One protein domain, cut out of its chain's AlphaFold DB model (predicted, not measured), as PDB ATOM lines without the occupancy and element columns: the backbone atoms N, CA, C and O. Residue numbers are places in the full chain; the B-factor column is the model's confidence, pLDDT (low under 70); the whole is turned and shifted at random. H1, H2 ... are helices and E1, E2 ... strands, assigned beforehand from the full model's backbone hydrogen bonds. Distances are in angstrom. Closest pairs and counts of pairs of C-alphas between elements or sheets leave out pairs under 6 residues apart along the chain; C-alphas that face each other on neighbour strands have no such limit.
ATOM      1  N   VAL A   3      18.367 117.452  32.662       95.69
ATOM      2  CA  VAL A   3      19.750 116.945  32.698       95.69
ATOM      3  C   VAL A   3      20.442 117.279  31.380       95.69
ATOM      4  O   VAL A   3      19.909 116.963  30.317       95.69
ATOM      5  N   PHE A   4      21.630 117.885  31.445       95.12
ATOM      6  CA  PHE A   4      22.441 118.168  30.251       95.12
ATOM      7  C   PHE A   4      23.827 117.515  30.280       95.12
ATOM      8  O   PHE A   4      24.460 117.408  29.231       95.12
ATOM      9  N   PHE A   5      24.304 117.071  31.447       94.56
ATOM     10  CA  PHE A   5      25.601 116.412  31.581       94.56
ATOM     11  C   PHE A   5      25.624 115.450  32.778       94.56
ATOM     12  O   PHE A   5      25.068 115.762  33.832       94.56
ATOM     13  N   GLU A   6      26.278 114.297  32.625       93.56
ATOM     14  CA  GLU A   6      26.571 113.351  33.710       93.56
ATOM     15  C   GLU A   6      28.053 113.469  34.076       93.56
ATOM     16  O   GLU A   6      28.918 113.241  33.232       93.56
ATOM     17  N   VAL A   7      28.349 113.846  35.324       89.81
ATOM     18  CA  VAL A   7      29.736 114.012  35.803       89.81
ATOM     19  C   VAL A   7      30.327 112.712  36.357       89.81
ATOM     20  O   VAL A   7      31.546 112.572  36.406       89.81
ATOM     21  N   GLY A   8      29.485 111.748  36.741       89.50
ATOM     22  CA  GLY A   8      29.906 110.419  37.191       89.50
ATOM     23  C   GLY A   8      28.957 109.795  38.214       89.50
ATOM     24  O   GLY A   8      28.265 110.503  38.937       89.50
ATOM     25  N   GLU A   9      28.931 108.461  38.271       90.31
ATOM     26  CA  GLU A   9      28.197 107.661  39.270       90.31
ATOM     27  C   GLU A   9      26.725 108.085  39.481       90.31
ATOM     28  O   GLU A   9      26.219 108.087  40.601       90.31
ATOM     29  N   GLY A  10      26.012 108.458  38.408       89.62
ATOM     30  CA  GLY A  10      24.621 108.918  38.506       89.62
ATOM     31  C   GLY A  10      24.460 110.332  39.074       89.62
ATOM     32  O   GLY A  10      23.371 110.704  39.511       89.62
ATOM     33  N   THR A  11      25.532 111.121  39.067       91.00
ATOM     34  CA  THR A  11      25.525 112.540  39.410       91.00
ATOM     35  C   THR A  11      25.422 113.390  38.149       91.00
ATOM     36  O   THR A  11      26.177 113.207  37.190       91.00
ATOM     37  N   TYR A  12      24.504 114.358  38.167       94.19
ATOM     38  CA  TYR A  12      24.139 115.145  36.993       94.19
ATOM     39  C   TYR A  12      24.258 116.645  37.239       94.19
ATOM     40  O   TYR A  12      23.963 117.142  38.328       94.19
ATOM     41  N   LEU A  13      24.602 117.364  36.174       95.25
ATOM     42  CA  LEU A  13      24.371 118.796  36.066       95.25
ATOM     43  C   LEU A  13      23.032 119.030  35.372       95.25
ATOM     44  O   LEU A  13      22.707 118.393  34.360       95.25
ATOM     45  N   THR A  14      22.248 119.951  35.924       97.12
ATOM     46  CA  THR A  14      20.897 120.231  35.447       97.12
ATOM     47  C   THR A  14      20.686 121.712  35.158       97.12
ATOM     48  O   THR A  14      21.318 122.580  35.755       97.12
ATOM     49  N   LEU A  15      19.798 122.002  34.211       97.19
ATOM     50  CA  LEU A  15      19.218 123.324  34.000       97.19
ATOM     51  C   LEU A  15      17.850 123.364  34.673       97.19
ATOM     52  O   LEU A  15      17.038 122.449  34.486       97.19
ATOM     53  N   ASP A  16      17.567 124.418  35.429       95.44
ATOM     54  CA  ASP A  16      16.228 124.612  35.978       95.44
ATOM     55  C   ASP A  16      15.351 125.430  35.023       95.44
ATOM     56  O   ASP A  16      15.374 126.660  35.031       95.44
ATOM     57  N   LEU A  17      14.591 124.718  34.186       93.50
ATOM     58  CA  LEU A  17      13.673 125.310  33.207       93.50
ATOM     59  C   LEU A  17      12.493 126.044  33.864       93.50
ATOM     60  O   LEU A  17      11.927 126.946  33.260       93.50
ATOM     61  N   ASP A  18      12.135 125.698  35.104       93.00
ATOM     62  CA  ASP A  18      11.064 126.393  35.829       93.00
ATOM     63  C   ASP A  18      11.517 127.790  36.303       93.00
ATOM     64  O   ASP A  18      10.693 128.634  36.660       93.00
ATOM     65  N   GLN A  19      12.831 128.049  36.277       91.19
ATOM     66  CA  GLN A  19      13.463 129.343  36.544       91.19
ATOM     67  C   GLN A  19      14.020 130.000  35.269       91.19
ATOM     68  O   GLN A  19      14.952 130.809  35.345       91.19
ATOM     69  N   GLU A  20      13.474 129.654  34.100       91.69
ATOM     70  CA  GLU A  20      13.804 130.318  32.841       91.69
ATOM     71  C   GLU A  20      13.487 131.820  32.932       91.69
ATOM     72  O   GLU A  20      12.365 132.239  33.222       91.69
ATOM     73  N   GLN A  21      14.510 132.643  32.709       88.25
ATOM     74  CA  GLN A  21      14.388 134.095  32.607       88.25
ATOM     75  C   GLN A  21      14.194 134.516  31.146       88.25
ATOM     76  O   GLN A  21      14.222 133.699  30.223       88.25
ATOM     77  N   GLU A  22      14.037 135.821  30.915       85.88
ATOM     78  CA  GLU A  22      13.986 136.372  29.561       85.88
ATOM     79  C   GLU A  22      15.166 135.875  28.704       85.88
ATOM     80  O   GLU A  22      16.303 135.766  29.169       85.88
ATOM     81  N   ASN A  23      14.886 135.599  27.429       86.44
ATOM     82  CA  ASN A  23      15.847 135.095  26.440       86.44
ATOM     83  C   ASN A  23      16.349 133.653  26.668       86.44
ATOM     84  O   ASN A  23      17.398 133.293  26.134       86.44
ATOM     85  N   GLY A  24      15.618 132.816  27.411       89.62
ATOM     86  CA  GLY A  24      15.946 131.391  27.558       89.62
ATOM     87  C   GLY A  24      17.070 131.102  28.551       89.62
ATOM     88  O   GLY A  24      17.679 130.031  28.525       89.62
ATOM     89  N   ILE A  25      17.384 132.064  29.422       94.44
ATOM     90  CA  ILE A  25      18.452 131.922  30.409       94.44
ATOM     91  C   ILE A  25      17.954 131.049  31.558       94.44
ATOM     92  O   ILE A  25      17.093 131.462  32.332       94.44
ATOM     93  N   CYS A  26      18.539 129.860  31.690       96.81
ATOM     94  CA  CYS A  26      18.248 128.930  32.777       96.81
ATOM     95  C   CYS A  26      19.460 128.800  33.717       96.81
ATOM     96  O   CYS A  26      20.586 128.627  33.234       96.81
ATOM     97  N   PRO A  27      19.259 128.836  35.045       96.88
ATOM     98  CA  PRO A  27      20.321 128.574  36.007       96.88
ATOM     99  C   PRO A  27      20.777 127.110  35.973       96.88
ATOM    100  O   PRO A  27      19.992 126.198  35.710       96.88
ATOM    101  N   VAL A  28      22.059 126.906  36.280       96.75
ATOM    102  CA  VAL A  28      22.720 125.596  36.300       96.75
ATOM    103  C   VAL A  28      22.852 125.112  37.739       96.75
ATOM    104  O   VAL A  28      23.274 125.865  38.626       96.75
ATOM    105  N   TYR A  29      22.532 123.841  37.950       95.94
ATOM    106  CA  TYR A  29      22.514 123.179  39.244       95.94
ATOM    107  C   TYR A  29      23.406 121.938  39.269       95.94
ATOM    108  O   TYR A  29      23.487 121.185  38.298       95.94
ATOM    109  N   TYR A  30      24.032 121.728  40.425       94.44
ATOM    110  CA  TYR A  30      24.666 120.483  40.839       94.44
ATOM    111  C   TYR A  30      23.919 119.989  42.079       94.44
ATOM    112  O   TYR A  30      23.939 120.646  43.122       94.44
ATOM    113  N   PHE A  31      23.181 118.883  41.945       90.12
ATOM    114  CA  PHE A  31      22.138 118.496  42.905       90.12
ATOM    115  C   PHE A  31      21.164 119.661  43.183       90.12
ATOM    116  O   PHE A  31      20.555 120.196  42.260       90.12
ATOM    117  N   GLU A  32      21.013 120.070  44.442       90.50
ATOM    118  CA  GLU A  32      20.139 121.173  44.863       90.50
ATOM    119  C   GLU A  32      20.862 122.528  44.867       90.50
ATOM    120  O   GLU A  32      20.250 123.574  45.098       90.50
ATOM    121  N   LYS A  33      22.174 122.541  44.596       93.00
ATOM    122  CA  LYS A  33      22.970 123.760  44.638       93.00
ATOM    123  C   LYS A  33      22.998 124.450  43.281       93.00
ATOM    124  O   LYS A  33      23.476 123.897  42.294       93.00
ATOM    125  N   LYS A  34      22.577 125.717  43.257       95.12
ATOM    126  CA  LYS A  34      22.798 126.613  42.117       95.12
ATOM    127  C   LYS A  34      24.285 126.956  42.010       95.12
ATOM    128  O   LYS A  34      24.841 127.564  42.925       95.12
ATOM    129  N   ILE A  35      24.908 126.608  40.888       96.00
ATOM    130  CA  ILE A  35      26.348 126.815  40.642       96.00
ATOM    131  C   ILE A  35      26.635 127.893  39.584       96.00
ATOM    132  O   ILE A  35      27.736 128.450  39.552       96.00
ATOM    133  N   ALA A  36      25.645 128.227  38.750       96.31
ATOM    134  CA  ALA A  36      25.692 129.355  37.820       96.31
ATOM    135  C   ALA A  36      24.283 129.892  37.511       96.31
ATOM    136  O   ALA A  36      23.278 129.194  37.666       96.31
ATOM    137  N   THR A  37      24.193 131.151  37.089       96.19
ATOM    138  CA  THR A  37      22.936 131.806  36.688       96.19
ATOM    139  C   THR A  37      22.548 131.531  35.238       96.19
ATOM    140  O   THR A  37      21.373 131.659  34.905       96.19
ATOM    141  N   SER A  38      23.503 131.109  34.408       96.06
ATOM    142  CA  SER A  38      23.302 130.727  33.011       96.06
ATOM    143  C   SER A  38      24.279 129.626  32.593       96.06
ATOM    144  O   SER A  38      25.311 129.416  33.238       96.06
ATOM    145  N   LEU A  39      23.987 128.954  31.474       95.69
ATOM    146  CA  LEU A  39      24.919 127.996  30.871       95.69
ATOM    147  C   LEU A  39      26.223 128.672  30.413       95.69
ATOM    148  O   LEU A  39      27.294 128.091  30.544       95.69
ATOM    149  N   GLU A  40      26.156 129.912  29.922       96.00
ATOM    150  CA  GLU A  40      27.344 130.674  29.517       96.00
ATOM    151  C   GLU A  40      28.269 130.968  30.707       96.00
ATOM    152  O   GLU A  40      29.481 130.778  30.613       96.00
ATOM    153  N   GLU A  41      27.707 131.407  31.840       96.50
ATOM    154  CA  GLU A  41      28.476 131.643  33.066       96.50
ATOM    155  C   GLU A  41      29.117 130.344  33.570       96.50
ATOM    156  O   GLU A  41      30.285 130.353  33.953       96.50
ATOM    157  N   PHE A  42      28.378 129.230  33.530       96.31
ATOM    158  CA  PHE A  42      28.918 127.912  33.863       96.31
ATOM    159  C   PHE A  42      30.133 127.574  32.991       96.31
ATOM    160  O   PHE A  42      31.186 127.245  33.526       96.31
ATOM    161  N   LEU A  43      30.028 127.714  31.665       95.75
ATOM    162  CA  LEU A  43      31.127 127.392  30.748       95.75
ATOM    163  C   LEU A  43      32.361 128.276  30.967       95.75
ATOM    164  O   LEU A  43      33.478 127.775  30.901       95.75
ATOM    165  N   LYS A  44      32.177 129.566  31.271       97.12
ATOM    166  CA  LYS A  44      33.287 130.466  31.623       97.12
ATOM    167  C   LYS A  44      34.000 130.017  32.897       97.12
ATOM    168  O   LYS A  44      35.219 129.919  32.906       97.12
ATOM    169  N   LYS A  45      33.246 129.678  33.946       95.94
ATOM    170  CA  LYS A  45      33.821 129.163  35.198       95.94
ATOM    171  C   LYS A  45      34.537 127.828  35.002       95.94
ATOM    172  O   LYS A  45      35.580 127.625  35.598       95.94
ATOM    173  N   MET A  46      34.010 126.952  34.146       94.56
ATOM    174  CA  MET A  46      34.667 125.690  33.779       94.56
ATOM    175  C   MET A  46      36.001 125.892  33.052       94.56
ATOM    176  O   MET A  46      36.905 125.078  33.218       94.56
ATOM    177  N   ASP A  47      36.115 126.935  32.229       96.25
ATOM    178  CA  ASP A  47      37.361 127.292  31.539       96.25
ATOM    179  C   ASP A  47      38.411 127.845  32.521       96.25
ATOM    180  O   ASP A  47      39.598 127.549  32.400       96.25
ATOM    181  N   GLU A  48      37.967 128.601  33.533       96.06
ATOM    182  CA  GLU A  48      38.822 129.156  34.591       96.06
ATOM    183  C   GLU A  48      39.252 128.105  35.640       96.06
ATOM    184  O   GLU A  48      40.428 128.039  35.999       96.06
ATOM    185  N   GLU A  49      38.315 127.284  36.127       95.00
ATOM    186  CA  GLU A  49      38.501 126.256  37.162       95.00
ATOM    187  C   GLU A  49      37.561 125.050  36.891       95.00
ATOM    188  O   GLU A  49      36.386 125.081  37.266       95.00
TER     189      GLU A  49
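AT A GLANCE: This is residues 3 to 49 of the 56 residues of the protein "Antitoxin YxxD" of Bacillus paralicheniformis (UniProt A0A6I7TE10). A small twisted sheet of four strands forms a wall, and one helix, H1, slants away from one of its faces, meeting it with residues 39 to 45. A wide loop of residues 16 to 27 joins E2 to E3; Glu 22 in it and Glu 9 in the turn after E1 mark the far ends of the longest axis. The 47 printed residues hold E1, E2, E3, E4 and H1 in that order, a mixed class; the sheet, E1 E2 E3 E4, is a meander, each strand the antiparallel neighbour of the one before. The whole is compact, with a radius of gyration of the C-alphas of 10.6 A and spans of 33 by 25 by 15 A.

IN THESE COORDINATES: E1, residues 3 to 8, begins at C-alpha 3 (19.750, 116.945, 32.698) and is 12.9 A long. E2, residues 11 to 15, measures 13.6 A. E3, residues 28 to 30, and E4, residues 33 to 36, measure 7.1 A and 9.2 A. H1, residues 39 to 48, is 14.4 A long and ends at C-alpha 48 (38.822, 129.156, 34.591).

HOW THE PARTS SIT: E1 and E2 form a hairpin, with N 11 and O 8 2.8 A apart. The hairpin E2 and E3 has N 29 and O 14 at 2.8 A. The hairpin E3 and E4 has N 30 and O 33 at 2.9 A. The sheet is only just strongly twisted, its C-alphas up to 4.3 A off the best plane. H1 is on one face, giving two layers, a helix on a sheet; its height over the sheet is 8.1 A. It lies over E4 and only just stands up from the sheet, rising 41 degrees. The closest C-alphas of E4 and H1, those of Ala 36 and Phe 42, are 5.3 A apart. Every O i to N i+4 pair in H1 is within hydrogen-bond range.

THE WHOLE: The C-alphas farthest apart, those of Glu 9 and Glu 22, are 33.5 A apart. The printed part has no cut. The link E2 to E3 is long; the others are tight. Mean pLDDT of the printed part is 93.9, and no printed residue is under 70.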